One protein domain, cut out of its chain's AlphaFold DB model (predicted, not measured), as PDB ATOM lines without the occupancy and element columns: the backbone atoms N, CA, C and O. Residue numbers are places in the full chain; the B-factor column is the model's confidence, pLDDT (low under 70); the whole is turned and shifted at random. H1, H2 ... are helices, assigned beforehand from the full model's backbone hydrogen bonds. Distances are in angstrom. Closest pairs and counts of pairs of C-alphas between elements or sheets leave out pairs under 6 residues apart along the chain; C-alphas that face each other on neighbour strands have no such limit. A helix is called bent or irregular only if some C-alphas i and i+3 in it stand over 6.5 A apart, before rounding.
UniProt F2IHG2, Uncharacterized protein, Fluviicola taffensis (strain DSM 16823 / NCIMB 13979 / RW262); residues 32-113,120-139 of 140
ATOM      1  N   ASN A  32      17.740 -27.230  -3.578       89.38
ATOM      2  CA  ASN A  32      17.815 -26.780  -4.963       89.38
ATOM      3  C   ASN A  32      18.778 -25.600  -5.105       89.38
ATOM      4  O   ASN A  32      19.545 -25.575  -6.061       89.38
ATOM      5  N   LYS A  33      18.821 -24.659  -4.145       94.44
ATOM      6  CA  LYS A  33      19.747 -23.508  -4.202       94.44
ATOM      7  C   LYS A  33      21.207 -23.951  -4.338       94.44
ATOM      8  O   LYS A  33      21.935 -23.378  -5.142       94.44
ATOM      9  N   LYS A  34      21.628 -25.000  -3.621       95.62
ATOM     10  CA  LYS A  34      22.998 -25.540  -3.729       95.62
ATOM     11  C   LYS A  34      23.301 -26.095  -5.120       95.62
ATOM     12  O   LYS A  34      24.365 -25.819  -5.661       95.62
ATOM     13  N   LEU A  35      22.371 -26.851  -5.697       97.31
ATOM     14  CA  LEU A  35      22.525 -27.408  -7.044       97.31
ATOM     15  C   LEU A  35      22.482 -26.316  -8.117       97.31
ATOM     16  O   LEU A  35      23.226 -26.379  -9.087       97.31
ATOM     17  N   ILE A  36      21.651 -25.289  -7.931       97.31
ATOM     18  CA  ILE A  36      21.602 -24.133  -8.828       97.31
ATOM     19  C   ILE A  36      22.937 -23.376  -8.796       97.31
ATOM     20  O   ILE A  36      23.438 -23.025  -9.857       97.31
ATOM     21  N   ILE A  37      23.542 -23.177  -7.619       97.50
ATOM     22  CA  ILE A  37      24.891 -22.591  -7.507       97.50
ATOM     23  C   ILE A  37      25.907 -23.446  -8.273       97.50
ATOM     24  O   ILE A  37      26.600 -22.919  -9.136       97.50
ATOM     25  N   GLU A  38      25.934 -24.766  -8.052       97.50
ATOM     26  CA  GLU A  38      26.846 -25.649  -8.791       97.50
ATOM     27  C   GLU A  38      26.628 -25.555 -10.308       97.50
ATOM     28  O   GLU A  38      27.597 -25.512 -11.064       97.50
ATOM     29  N   LEU A  39      25.373 -25.484 -10.766       97.38
ATOM     30  CA  LEU A  39      25.039 -25.301 -12.177       97.38
ATOM     31  C   LEU A  39      25.605 -23.985 -12.734       97.38
ATOM     32  O   LEU A  39      26.128 -23.974 -13.851       97.38
ATOM     33  N   MET A  40      25.512 -22.886 -11.982       97.44
ATOM     34  CA  MET A  40      26.084 -21.596 -12.382       97.44
ATOM     35  C   MET A  40      27.612 -21.643 -12.442       97.44
ATOM     36  O   MET A  40      28.193 -21.133 -13.399       97.44
ATOM     37  N   ASP A  41      28.253 -22.321 -11.490       96.38
ATOM     38  CA  ASP A  41      29.711 -22.447 -11.433       96.38
ATOM     39  C   ASP A  41      30.250 -23.244 -12.627       96.38
ATOM     40  O   ASP A  41      31.155 -22.800 -13.334       96.38
ATOM     41  N   VAL A  42      29.665 -24.414 -12.915       95.88
ATOM     42  CA  VAL A  42      30.126 -25.284 -14.018       95.88
ATOM     43  C   VAL A  42      29.809 -24.719 -15.403       95.88
ATOM     44  O   VAL A  42      30.331 -25.207 -16.409       95.88
ATOM     45  N   SER A  43      28.928 -23.722 -15.463       94.62
ATOM     46  CA  SER A  43      28.601 -22.989 -16.683       94.62
ATOM     47  C   SER A  43      29.298 -21.633 -16.783       94.62
ATOM     48  O   SER A  43      29.100 -20.937 -17.775       94.62
ATOM     49  N   ASN A  44      30.122 -21.271 -15.788       94.38
ATOM     50  CA  ASN A  44      30.798 -19.976 -15.695       94.38
ATOM     51  C   ASN A  44      29.830 -18.791 -15.899       94.38
ATOM     52  O   ASN A  44      30.138 -17.792 -16.558       94.38
ATOM     53  N   PHE A  45      28.614 -18.918 -15.359       96.00
ATOM     54  CA  PHE A  45      27.538 -17.975 -15.644       96.00
ATOM     55  C   PHE A  45      27.816 -16.579 -15.071       96.00
ATOM     56  O   PHE A  45      27.420 -15.586 -15.674       96.00
ATOM     57  N   GLU A  46      28.523 -16.475 -13.940       96.50
ATOM     58  CA  GLU A  46      28.952 -15.181 -13.388       96.50
ATOM     59  C   GLU A  46      29.837 -14.411 -14.378       96.50
ATOM     60  O   GLU A  46      29.602 -13.226 -14.623       96.50
ATOM     61  N   GLY A  47      30.801 -15.091 -15.009       95.19
ATOM     62  CA  GLY A  47      31.649 -14.493 -16.038       95.19
ATOM     63  C   GLY A  47      30.826 -13.986 -17.222       95.19
ATOM     64  O   GLY A  47      30.969 -12.832 -17.628       95.19
ATOM     65  N   TYR A  48      29.894 -14.809 -17.712       95.06
ATOM     66  CA  TYR A  48      28.946 -14.395 -18.751       95.06
ATOM     67  C   TYR A  48      28.128 -13.161 -18.337       95.06
ATOM     68  O   TYR A  48      28.018 -12.210 -19.112       95.06
ATOM     69  N   PHE A  49      27.566 -13.161 -17.125       96.62
ATOM     70  CA  PHE A  49      26.751 -12.067 -16.601       96.62
ATOM     71  C   PHE A  49      27.535 -10.750 -16.571       96.62
ATOM     72  O   PHE A  49      27.061  -9.743 -17.101       96.62
ATOM     73  N   ILE A  50      28.744 -10.767 -16.003       96.94
ATOM     74  CA  ILE A  50      29.602  -9.582 -15.903       96.94
ATOM     75  C   ILE A  50      29.939  -9.056 -17.299       96.94
ATOM     76  O   ILE A  50      29.724  -7.873 -17.577       96.94
ATOM     77  N   ASP A  51      30.400  -9.927 -18.199       96.06
ATOM     78  CA  ASP A  51      30.766  -9.548 -19.566       96.06
ATOM     79  C   ASP A  51      29.589  -8.953 -20.336       96.06
ATOM     80  O   ASP A  51      29.733  -7.954 -21.051       96.06
ATOM     81  N   TYR A  52      28.414  -9.563 -20.201       95.25
ATOM     82  CA  TYR A  52      27.198  -9.106 -20.847       95.25
ATOM     83  C   TYR A  52      26.775  -7.725 -20.324       95.25
ATOM     84  O   TYR A  52      26.552  -6.814 -21.127       95.25
ATOM     85  N   CYS A  53      26.741  -7.527 -19.000       96.69
ATOM     86  CA  CYS A  53      26.424  -6.232 -18.401       96.69
ATOM     87  C   CYS A  53      27.404  -5.143 -18.851       96.69
ATOM     88  O   CYS A  53      26.974  -4.065 -19.262       96.69
ATOM     89  N   MET A  54      28.707  -5.431 -18.835       96.81
ATOM     90  CA  MET A  54      29.745  -4.489 -19.257       96.81
ATOM     91  C   MET A  54      29.562  -4.061 -20.716       96.81
ATOM     92  O   MET A  54      29.488  -2.863 -21.001       96.81
ATOM     93  N   LYS A  55      29.411  -5.025 -21.634       96.06
ATOM     94  CA  LYS A  55      29.211  -4.753 -23.067       96.06
ATOM     95  C   LYS A  55      27.927  -3.979 -23.329       96.06
ATOM     96  O   LYS A  55      27.910  -3.072 -24.160       96.06
ATOM     97  N   ARG A  56      26.842  -4.318 -22.629       95.75
ATOM     98  CA  ARG A  56      25.557  -3.646 -22.822       95.75
ATOM     99  C   ARG A  56      25.587  -2.210 -22.311       95.75
ATOM    100  O   ARG A  56      25.107  -1.325 -23.015       95.75
ATOM    101  N   ILE A  57      26.193  -1.968 -21.146       95.75
ATOM    102  CA  ILE A  57      26.408  -0.612 -20.622       95.75
ATOM    103  C   ILE A  57      27.227   0.210 -21.618       95.75
ATOM    104  O   ILE A  57      26.879   1.355 -21.882       95.75
ATOM    105  N   GLU A  58      28.275  -0.355 -22.216       95.19
ATOM    106  CA  GLU A  58      29.085   0.341 -23.226       95.19
ATOM    107  C   GLU A  58      28.314   0.635 -24.521       95.19
ATOM    108  O   GLU A  58      28.393   1.751 -25.033       95.19
ATOM    109  N   SER A  59      27.521  -0.319 -25.020       95.25
ATOM    110  CA  SER A  59      26.672  -0.138 -26.210       95.25
ATOM    111  C   SER A  59      25.632   0.961 -25.997       95.25
ATOM    112  O   SER A  59      25.609   1.933 -26.751       95.25
ATOM    113  N   VAL A  60      24.834   0.877 -24.928       93.69
ATOM    114  CA  VAL A  60      23.838   1.916 -24.603       93.69
ATOM    115  C   VAL A  60      24.539   3.242 -24.274       93.69
ATOM    116  O   VAL A  60      24.058   4.317 -24.629       93.69
ATOM    117  N   SER A  61      25.715   3.121 -23.657       92.62
ATOM    118  CA  SER A  61      26.792   4.101 -23.494       92.62
ATOM    119  C   SER A  61      26.939   5.035 -24.688       92.62
ATOM    120  O   SER A  61      26.645   6.234 -24.644       92.62
ATOM    121  N   ALA A  62      27.400   4.412 -25.769       93.75
ATOM    122  CA  ALA A  62      27.680   5.040 -27.045       93.75
ATOM    123  C   ALA A  62      26.401   5.528 -27.738       93.75
ATOM    124  O   ALA A  62      26.366   6.657 -28.220       93.75
ATOM    125  N   GLU A  63      25.336   4.719 -27.738       94.75
ATOM    126  CA  GLU A  63      24.055   5.052 -28.382       94.75
ATOM    127  C   GLU A  63      23.418   6.324 -27.808       94.75
ATOM    128  O   GLU A  63      22.861   7.131 -28.552       94.75
ATOM    129  N   LYS A  64      23.509   6.522 -26.487       93.12
ATOM    130  CA  LYS A  64      22.904   7.662 -25.781       93.12
ATOM    131  C   LYS A  64      23.893   8.773 -25.437       93.12
ATOM    132  O   LYS A  64      23.483   9.763 -24.838       93.12
ATOM    133  N   SER A  65      25.170   8.624 -25.800       93.75
ATOM    134  CA  SER A  65      26.239   9.577 -25.465       93.75
ATOM    135  C   SER A  65      26.284   9.924 -23.967       93.75
ATOM    136  O   SER A  65      26.365  11.096 -23.595       93.75
ATOM    137  N   LEU A  66      26.185   8.913 -23.092       92.50
ATOM    138  CA  LEU A  66      26.215   9.145 -21.642       92.50
ATOM    139  C   LEU A  66      27.608   9.598 -21.183       92.50
ATOM    140  O   LEU A  66      28.625   9.281 -21.800       92.50
ATOM    141  N   SER A  67      27.657  10.334 -20.072       93.62
ATOM    142  CA  SER A  67      28.919  10.794 -19.493       93.62
ATOM    143  C   SER A  67      29.726   9.634 -18.899       93.62
ATOM    144  O   SER A  67      29.173   8.639 -18.428       93.62
ATOM    145  N   ASN A  68      31.052   9.800 -18.836       94.44
ATOM    146  CA  ASN A  68      31.939   8.830 -18.181       94.44
ATOM    147  C   ASN A  68      31.558   8.575 -16.716       94.44
ATOM    148  O   ASN A  68      31.740   7.463 -16.226       94.44
ATOM    149  N   GLU A  69      31.016   9.579 -16.024       94.50
ATOM    150  CA  GLU A  69      30.544   9.429 -14.647       94.50
ATOM    151  C   GLU A  69      29.398   8.412 -14.552       94.50
ATOM    152  O   GLU A  69      29.458   7.505 -13.723       94.50
ATOM    153  N   ILE A  70      28.398   8.518 -15.438       93.00
ATOM    154  CA  ILE A  70      27.273   7.578 -15.492       93.00
ATOM    155  C   ILE A  70      27.782   6.176 -15.837       93.00
ATOM    156  O   ILE A  70      27.424   5.217 -15.162       93.00
ATOM    157  N   ILE A  71      28.683   6.053 -16.818       94.75
ATOM    158  CA  ILE A  71      29.258   4.760 -17.219       94.75
ATOM    159  C   ILE A  71      29.960   4.081 -16.036       94.75
ATOM    160  O   ILE A  71      29.710   2.908 -15.758       94.75
ATOM    161  N   ILE A  72      30.833   4.805 -15.327       96.06
ATOM    162  CA  ILE A  72      31.573   4.272 -14.173       96.06
ATOM    163  C   ILE A  72      30.603   3.871 -13.059       96.06
ATOM    164  O   ILE A  72      30.724   2.777 -12.505       96.06
ATOM    165  N   ARG A  73      29.613   4.718 -12.757       95.12
ATOM    166  CA  ARG A  73      28.592   4.428 -11.746       95.12
ATOM    167  C   ARG A  73      27.800   3.169 -12.094       95.12
ATOM    168  O   ARG A  73      27.659   2.303 -11.238       95.12
ATOM    169  N   SER A  74      27.334   3.030 -13.335       95.19
ATOM    170  CA  SER A  74      26.597   1.845 -13.787       95.19
ATOM    171  C   SER A  74      27.437   0.573 -13.693       95.19
ATOM    172  O   SER A  74      26.944  -0.438 -13.203       95.19
ATOM    173  N   LYS A  75      28.717   0.622 -14.085       96.06
ATOM    174  CA  LYS A  75      29.640  -0.520 -13.954       96.06
ATOM    175  C   LYS A  75      29.850  -0.925 -12.491       96.06
ATOM    176  O   LYS A  75      29.812  -2.109 -12.178       96.06
ATOM    177  N   ASN A  76      29.976   0.046 -11.584       95.81
ATOM    178  CA  ASN A  76      30.124  -0.209 -10.146       95.81
ATOM    179  C   ASN A  76      28.867  -0.801  -9.486       95.81
ATOM    180  O   ASN A  76      28.948  -1.293  -8.364       95.81
ATOM    181  N   ARG A  77      27.705  -0.740 -10.149       95.44
ATOM    182  CA  ARG A  77      26.445  -1.315  -9.655       95.44
ATOM    183  C   ARG A  77      26.218  -2.759 -10.094       95.44
ATOM    184  O   ARG A  77      25.271  -3.373  -9.608       95.44
ATOM    185  N   ILE A  78      27.049  -3.298 -10.988       96.50
ATOM    186  CA  ILE A  78      26.958  -4.699 -11.409       96.50
ATOM    187  C   ILE A  78      27.119  -5.584 -10.170       96.50
ATOM    188  O   ILE A  78      28.162  -5.577  -9.520       96.50
ATOM    189  N   ASN A  79      26.073  -6.344  -9.846       95.88
ATOM    190  CA  ASN A  79      26.041  -7.206  -8.673       95.88
ATOM    191  C   ASN A  79      25.460  -8.570  -9.049       95.88
ATOM    192  O   ASN A  79      24.242  -8.739  -9.158       95.88
ATOM    193  N   TYR A  80      26.350  -9.546  -9.230       96.62
ATOM    194  CA  TYR A  80      25.957 -10.911  -9.557       96.62
ATOM    195  C   TYR A  80      25.171 -11.577  -8.423       96.62
ATOM    196  O   TYR A  80      24.222 -12.306  -8.689       96.62
ATOM    197  N   THR A  81      25.500 -11.285  -7.160       96.00
ATOM    198  CA  THR A  81      24.802 -11.873  -6.006       96.00
ATOM    199  C   THR A  81      23.330 -11.460  -5.979       96.00
ATOM    200  O   THR A  81      22.458 -12.302  -5.765       96.00
ATOM    201  N   ASP A  82      23.029 -10.191  -6.259       94.31
ATOM    202  CA  ASP A  82      21.639  -9.725  -6.342       94.31
ATOM    203  C   ASP A  82      20.898 -10.400  -7.498       94.31
ATOM    204  O   ASP A  82      19.748 -10.815  -7.345       94.31
ATOM    205  N   PHE A  83      21.556 -10.561  -8.648       95.38
ATOM    206  CA  PHE A  83      20.961 -11.235  -9.799       95.38
ATOM    207  C   PHE A  83      20.720 -12.732  -9.537       95.38
ATOM    208  O   PHE A  83      19.655 -13.263  -9.862       95.38
ATOM    209  N   LEU A  84      21.669 -13.407  -8.887       95.69
ATOM    210  CA  LEU A  84      21.551 -14.800  -8.465       95.69
ATOM    211  C   LEU A  84      20.325 -14.991  -7.560       95.69
ATOM    212  O   LEU A  84      19.474 -15.844  -7.826       95.69
ATOM    213  N   ASN A  85      20.208 -14.148  -6.532       93.31
ATOM    214  CA  ASN A  85      19.147 -14.236  -5.534       93.31
ATOM    215  C   ASN A  85      17.762 -13.912  -6.106       93.31
ATOM    216  O   ASN A  85      16.802 -14.625  -5.821       93.31
ATOM    217  N   ASN A  86      17.663 -12.854  -6.914       91.12
ATOM    218  CA  ASN A  86      16.374 -12.329  -7.367       91.12
ATOM    219  C   ASN A  86      15.884 -12.958  -8.676       91.12
ATOM    220  O   ASN A  86      14.686 -12.940  -8.945       91.12
ATOM    221  N   THR A  87      16.788 -13.491  -9.502       93.81
ATOM    222  CA  THR A  87      16.447 -14.013 -10.833       93.81
ATOM    223  C   THR A  87      16.788 -15.485 -10.981       93.81
ATOM    224  O   THR A  87      15.904 -16.286 -11.279       93.81
ATOM    225  N   ILE A  88      18.050 -15.870 -10.777       95.62
ATOM    226  CA  ILE A  88      18.505 -17.231 -11.093       95.62
ATOM    227  C   ILE A  88      17.799 -18.274 -10.228       95.62
ATOM    228  O   ILE A  88      17.290 -19.260 -10.760       95.62
ATOM    229  N   PHE A  89      17.697 -18.055  -8.914       95.00
ATOM    230  CA  PHE A  89      16.993 -19.014  -8.063       95.00
ATOM    231  C   PHE A  89      15.534 -19.185  -8.461       95.00
ATOM    232  O   PHE A  89      15.065 -20.316  -8.509       95.00
ATOM    233  N   ASN A  90      14.836 -18.104  -8.812       92.06
ATOM    234  CA  ASN A  90      13.457 -18.193  -9.280       92.06
ATOM    235  C   ASN A  90      13.351 -18.922 -10.632       92.06
ATOM    236  O   ASN A  90      12.492 -19.786 -10.802       92.06
ATOM    237  N   GLN A  91      14.270 -18.638 -11.561       92.12
ATOM    238  CA  GLN A  91      14.308 -19.247 -12.892       92.12
ATOM    239  C   GLN A  91      14.391 -20.776 -12.832       92.12
ATOM    240  O   GLN A  91      13.769 -21.451 -13.650       92.12
ATOM    241  N   PHE A  92      15.132 -21.321 -11.866       93.75
ATOM    242  CA  PHE A  92      15.342 -22.762 -11.712       93.75
ATOM    243  C   PHE A  92      14.555 -23.376 -10.541       93.75
ATOM    244  O   PHE A  92      14.679 -24.572 -10.284       93.75
ATOM    245  N   ALA A  93      13.721 -22.599  -9.838       91.44
ATOM    246  CA  ALA A  93      13.021 -23.045  -8.628       91.44
ATOM    247  C   ALA A  93      12.067 -24.225  -8.859       91.44
ATOM    248  O   ALA A  93      11.822 -25.003  -7.942       91.44
ATOM    249  N   HIS A  94      11.527 -24.346 -10.073       90.19
ATOM    250  CA  HIS A  94      10.550 -25.370 -10.440       90.19
ATOM    251  C   HIS A  94      11.183 -26.709 -10.839       90.19
ATOM    252  O   HIS A  94      10.453 -27.680 -11.024       90.19
ATOM    253  N   LEU A  95      12.508 -26.761 -10.995       92.88
ATOM    254  CA  LEU A  95      13.201 -27.982 -11.378       92.88
ATOM    255  C   LEU A  95      13.322 -28.934 -10.190       92.88
ATOM    256  O   LEU A  95      13.602 -28.535  -9.056       92.88
ATOM    257  N   SER A  96      13.156 -30.216 -10.470       94.69
ATOM    258  CA  SER A  96      13.489 -31.287  -9.544       94.69
ATOM    259  C   SER A  96      15.004 -31.412  -9.354       94.69
ATOM    260  O   SER A  96      15.818 -30.956 -10.161       94.69
ATOM    261  N   ILE A  97      15.396 -32.083  -8.269       94.81
ATOM    262  CA  ILE A  97      16.800 -32.396  -7.975       94.81
ATOM    263  C   ILE A  97      17.451 -33.184  -9.118       94.81
ATOM    264  O   ILE A  97      18.615 -32.941  -9.441       94.81
ATOM    265  N   ASP A  98      16.725 -34.131  -9.711       96.38
ATOM    266  CA  ASP A  98      17.263 -34.982 -10.772       96.38
ATOM    267  C   ASP A  98      17.467 -34.185 -12.065       96.38
ATOM    268  O   ASP A  98      18.545 -34.267 -12.654       96.38
ATOM    269  N   GLU A  99      16.527 -33.305 -12.428       96.88
ATOM    270  CA  GLU A  99      16.698 -32.375 -13.556       96.88
ATOM    271  C   GLU A  99      17.915 -31.460 -13.352       96.88
ATOM    272  O   GLU A  99      18.743 -31.312 -14.254       96.88
ATOM    273  N   LEU A 100      18.094 -30.896 -12.150       97.12
ATOM    274  CA  LEU A 100      19.264 -30.068 -11.836       97.12
ATOM    275  C   LEU A 100      20.576 -30.858 -11.981       97.12
ATOM    276  O   LEU A 100      21.537 -30.358 -12.569       97.12
ATOM    277  N   LYS A 101      20.630 -32.107 -11.504       97.69
ATOM    278  CA  LYS A 101      21.814 -32.975 -11.646       97.69
ATOM    279  C   LYS A 101      22.117 -33.328 -13.100       97.69
ATOM    280  O   LYS A 101      23.290 -33.362 -13.490       97.69
ATOM    281  N   GLU A 102      21.093 -33.588 -13.907       97.62
ATOM    282  CA  GLU A 102      21.249 -33.841 -15.339       97.62
ATOM    283  C   GLU A 102      21.813 -32.612 -16.055       97.62
ATOM    284  O   GLU A 102      22.785 -32.724 -16.809       97.62
ATOM    285  N   MET A 103      21.287 -31.424 -15.750       97.38
ATOM    286  CA  MET A 103      21.778 -30.156 -16.295       97.38
ATOM    287  C   MET A 103      23.231 -29.872 -15.896       97.38
ATOM    288  O   MET A 103      24.032 -29.469 -16.743       97.38
ATOM    289  N   ILE A 104      23.608 -30.126 -14.639       97.75
ATOM    290  CA  ILE A 104      24.997 -29.996 -14.167       97.75
ATOM    291  C   ILE A 104      25.913 -30.952 -14.936       97.75
ATOM    292  O   ILE A 104      26.969 -30.550 -15.426       97.75
ATOM    293  N   THR A 105      25.509 -32.217 -15.075       97.69
ATOM    294  CA  THR A 105      26.287 -33.241 -15.788       97.69
ATOM    295  C   THR A 105      26.484 -32.860 -17.252       97.69
ATOM    296  O   THR A 105      27.596 -32.956 -17.782       97.69
ATOM    297  N   LEU A 106      25.423 -32.381 -17.901       96.06
ATOM    298  CA  LEU A 106      25.480 -31.908 -19.276       96.06
ATOM    299  C   LEU A 106      26.406 -30.692 -19.408       96.06
ATOM    300  O   LEU A 106      27.267 -30.701 -20.286       96.06
ATOM    301  N   SER A 107      26.297 -29.707 -18.514       95.62
ATOM    302  CA  SER A 107      27.147 -28.504 -18.518       95.62
ATOM    303  C   SER A 107      28.622 -28.853 -18.346       95.62
ATOM    304  O   SER A 107      29.446 -28.427 -19.148       95.62
ATOM    305  N   LYS A 108      28.959 -29.717 -17.377       95.81
ATOM    306  CA  LYS A 108      30.335 -30.201 -17.173       95.81
ATOM    307  C   LYS A 108      30.899 -30.847 -18.435       95.81
ATOM    308  O   LYS A 108      32.049 -30.607 -18.776       95.81
ATOM    309  N   ARG A 109      30.101 -31.657 -19.139       94.31
ATOM    310  CA  ARG A 109      30.526 -32.309 -20.386       94.31
ATOM    311  C   ARG A 109      30.712 -31.306 -21.521       94.31
ATOM    312  O   ARG A 109      31.695 -31.397 -22.249       94.31
ATOM    313  N   LEU A 110      29.771 -30.378 -21.683       92.50
ATOM    314  CA  LEU A 110      29.814 -29.368 -22.737       92.50
ATOM    315  C   LEU A 110      30.977 -28.391 -22.540       92.50
ATOM    316  O   LEU A 110      31.639 -28.050 -23.514       92.50
ATOM    317  N   ASN A 111      31.280 -28.020 -21.297       92.94
ATOM    318  CA  ASN A 111      32.331 -27.055 -20.960       92.94
ATOM    319  C   ASN A 111      33.665 -27.725 -20.585       92.94
ATOM    320  O   ASN A 111      34.620 -27.051 -20.207       92.94
ATOM    321  N   ALA A 112      33.775 -29.053 -20.717       90.25
ATOM    322  CA  ALA A 112      35.015 -29.785 -20.440       90.25
ATOM    323  C   ALA A 112      36.163 -29.367 -21.373       90.25
ATOM    324  O   ALA A 112      37.338 -29.437 -21.010       90.25
ATOM    325  N   HIS A 113      35.824 -28.956 -22.596       83.00
ATOM    326  CA  HIS A 113      36.783 -28.575 -23.620       83.00
ATOM    327  C   HIS A 113      36.786 -27.056 -23.782       83.00
ATOM    328  O   HIS A 113      35.805 -26.483 -24.234       83.00
ATOM    329  N   PHE A 120      25.732 -22.357 -21.336       92.62
ATOM    330  CA  PHE A 120      24.819 -22.268 -20.202       92.62
ATOM    331  C   PHE A 120      23.365 -22.365 -20.669       92.62
ATOM    332  O   PHE A 120      23.033 -22.100 -21.828       92.62
ATOM    333  N   PHE A 121      22.479 -22.744 -19.752       91.75
ATOM    334  CA  PHE A 121      21.046 -22.786 -20.021       91.75
ATOM    335  C   PHE A 121      20.437 -21.400 -19.858       91.75
ATOM    336  O   PHE A 121      20.681 -20.713 -18.867       91.75
ATOM    337  N   THR A 122      19.609 -21.007 -20.819       91.81
ATOM    338  CA  THR A 122      18.918 -19.721 -20.802       91.81
ATOM    339  C   THR A 122      17.455 -19.880 -21.192       91.81
ATOM    340  O   THR A 122      17.034 -20.913 -21.715       91.81
ATOM    341  N   SER A 123      16.671 -18.845 -20.925       91.06
ATOM    342  CA  SER A 123      15.273 -18.729 -21.317       91.06
ATOM    343  C   SER A 123      14.986 -17.289 -21.735       91.06
ATOM    344  O   SER A 123      15.728 -16.365 -21.396       91.06
ATOM    345  N   SER A 124      13.883 -17.069 -22.451       91.56
ATOM    346  CA  SER A 124      13.433 -15.710 -22.777       91.56
ATOM    347  C   SER A 124      13.169 -14.868 -21.523       91.56
ATOM    348  O   SER A 124      13.451 -13.671 -21.516       91.56
ATOM    349  N   SER A 125      12.680 -15.497 -20.449       90.44
ATOM    350  CA  SER A 125      12.491 -14.861 -19.141       90.44
ATOM    351  C   SER A 125      13.823 -14.410 -18.541       90.44
ATOM    352  O   SER A 125      13.976 -13.243 -18.187       90.44
ATOM    353  N   LEU A 126      14.827 -15.297 -18.517       92.94
ATOM    354  CA  LEU A 126      16.158 -14.966 -18.012       92.94
ATOM    355  C   LEU A 126      16.790 -13.813 -18.801       92.94
ATOM    356  O   LEU A 126      17.324 -12.881 -18.203       92.94
ATOM    357  N   GLN A 127      16.665 -13.834 -20.130       93.44
ATOM    358  CA  GLN A 127      17.151 -12.752 -20.984       93.44
ATOM    359  C   GLN A 127      16.439 -11.421 -20.703       93.44
ATOM    360  O   GLN A 127      17.071 -10.367 -20.686       93.44
ATOM    361  N   SER A 128      15.130 -11.459 -20.453       93.50
ATOM    362  CA  SER A 128      14.349 -10.257 -20.140       93.50
ATOM    363  C   SER A 128      14.748  -9.676 -18.780       93.50
ATOM    364  O   SER A 128      14.901  -8.462 -18.648       93.50
ATOM    365  N   ASN A 129      14.991 -10.538 -17.789       93.44
ATOM    366  CA  ASN A 129      15.478 -10.130 -16.471       93.44
ATOM    367  C   ASN A 129      16.898  -9.551 -16.532       93.44
ATOM    368  O   ASN A 129      17.181  -8.582 -15.834       93.44
ATOM    369  N   LEU A 130      17.772 -10.080 -17.396       93.81
ATOM    370  CA  LEU A 130      19.099  -9.507 -17.652       93.81
ATOM    371  C   LEU A 130      19.013  -8.069 -18.194       93.81
ATOM    372  O   LEU A 130      19.660  -7.168 -17.659       93.81
ATOM    373  N   GLU A 131      18.191  -7.829 -19.219       93.69
ATOM    374  CA  GLU A 131      18.002  -6.484 -19.792       93.69
ATOM    375  C   GLU A 131      17.356  -5.515 -18.782       93.69
ATOM    376  O   GLU A 131      17.744  -4.344 -18.691       93.69
ATOM    377  N   LEU A 132      16.398  -5.997 -17.980       92.56
ATOM    378  CA  LEU A 132      15.790  -5.212 -16.905       92.56
ATOM    379  C   LEU A 132      16.825  -4.824 -15.842       92.56
ATOM    380  O   LEU A 132      16.893  -3.658 -15.449       92.56
ATOM    381  N   GLN A 133      17.659  -5.772 -15.413       92.56
ATOM    382  CA  GLN A 133      18.699  -5.537 -14.414       92.56
ATOM    383  C   GLN A 133      19.695  -4.465 -14.879       92.56
ATOM    384  O   GLN A 133      20.058  -3.574 -14.112       92.56
ATOM    385  N   ILE A 134      20.088  -4.495 -16.153       91.25
ATOM    386  CA  ILE A 134      20.972  -3.476 -16.737       91.25
ATOM    387  C   ILE A 134      20.286  -2.119 -16.791       91.25
ATOM    388  O   ILE A 134      20.895  -1.110 -16.446       91.25
ATOM    389  N   SER A 135      19.009  -2.087 -17.173       90.06
ATOM    390  CA  SER A 135      18.231  -0.848 -17.166       90.06
ATOM    391  C   SER A 135      18.219  -0.226 -15.768       90.06
ATOM    392  O   SER A 135      18.443   0.972 -15.640       90.06
ATOM    393  N   ILE A 136      18.071  -1.039 -14.715       90.62
ATOM    394  CA  ILE A 136      18.169  -0.586 -13.321       90.62
ATOM    395  C   ILE A 136      19.555  -0.008 -13.017       90.62
ATOM    396  O   ILE A 136      19.623   1.067 -12.428       90.62
ATOM    397  N   TYR A 137      20.648  -0.657 -13.436       91.38
ATOM    398  CA  TYR A 137      22.018  -0.148 -13.241       91.38
ATOM    399  C   TYR A 137      22.287   1.189 -13.943       91.38
ATOM    400  O   TYR A 137      23.182   1.937 -13.536       91.38
ATOM    401  N   MET A 138      21.524   1.491 -14.992       86.62
ATOM    402  CA  MET A 138      21.642   2.709 -15.793       86.62
ATOM    403  C   MET A 138      20.657   3.818 -15.405       86.62
ATOM    404  O   MET A 138      20.778   4.931 -15.913       86.62
ATOM    405  N   LEU A 139      19.682   3.533 -14.543       81.88
ATOM    406  CA  LEU A 139      18.795   4.538 -13.964       81.88
ATOM    407  C   LEU A 139      19.469   5.138 -12.727       81.88
ATOM    408  O   LEU A 139      19.907   4.376 -11.869       81.88
TER     409      LEU A 139
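What this domain is: This is residues 32 to 113 and 120 to 139 of the 140 residues of an uncharacterized protein of Fluviicola taffensis (strain DSM 16823 / NCIMB 13979 / RW262) (UniProt F2IHG2). What does the model look like? Two helices side by side, H1 and H5, make one end of an elongated body, and the hairpin of H2 and H3 reaches to the other end. In the middle H4 and H6 run side by side, H4 packing on H1 and H6 on the hairpin. How is it made up? The 102 printed residues have six named helices, H1 to H6 in chain order, and no named strand: all helix, packed part aligned, part crossed. It is only just compact, close to loose, with a radius of gyration of the C-alphas of 15.3 A and spans of 48 by 29 by 21 A.

How they stand to each other: What touches H1, residues 32 to 42? H5, residues 97 to 110, runs the same way at a shallow tilt of 3 degrees, closest at the C-alphas of Leu 39 and Ile 104, 5.1 A. H4, residues 80 to 92, touches H1 with residues 88 to 92 alone, closest at C-alphas 33 and 89, 6.5 A. Where is H6, residues 124 to 138? It touches H4, opposite ways at a shallow tilt of 21 degrees, closest at C-alphas 87 and 129, 6.9 A. Its residues 134 to 138 touch residues 53 to 57 of H2, residues 45 to 64, closest at C-alphas 53 and 134, 6.3 A. What about H3, residues 68 to 76? It forms a helical hairpin with H2, closest at C-alphas 54 and 75, 6.6 A, and touches H6, closest at C-alphas 74 and 137, 5.0 A. Are the backbones paired? Every O i to N i+4 pair is within hydrogen-bond range in H1, H2, H3, H5 and H6, and 7 of 9 in H4.

Where its parts are: Where are the anchors? H1 begins at C-alpha 32, (17.815, -26.780, -4.963), and H6 ends at C-alpha 138, (21.642, 2.709, -15.793). How long are the longer helices? H2 measures 28.0 A, H6 21.3 A and H5 19.9 A; H4 is only just irregular, C-alphas 86 and 89 being 6.7 A apart.

The domain as a whole: How large is it? The two farthest C-alphas, of Ser 67 and Asp 98, are 48.0 A apart. Is anything missing? Residues 114 to 119 are not printed, in the link from H5 to H6, and C-alphas 113 and 120 are 13.9 A apart across the cut; the links that are printed whole are tight. No printed residue is under 70 in pLDDT.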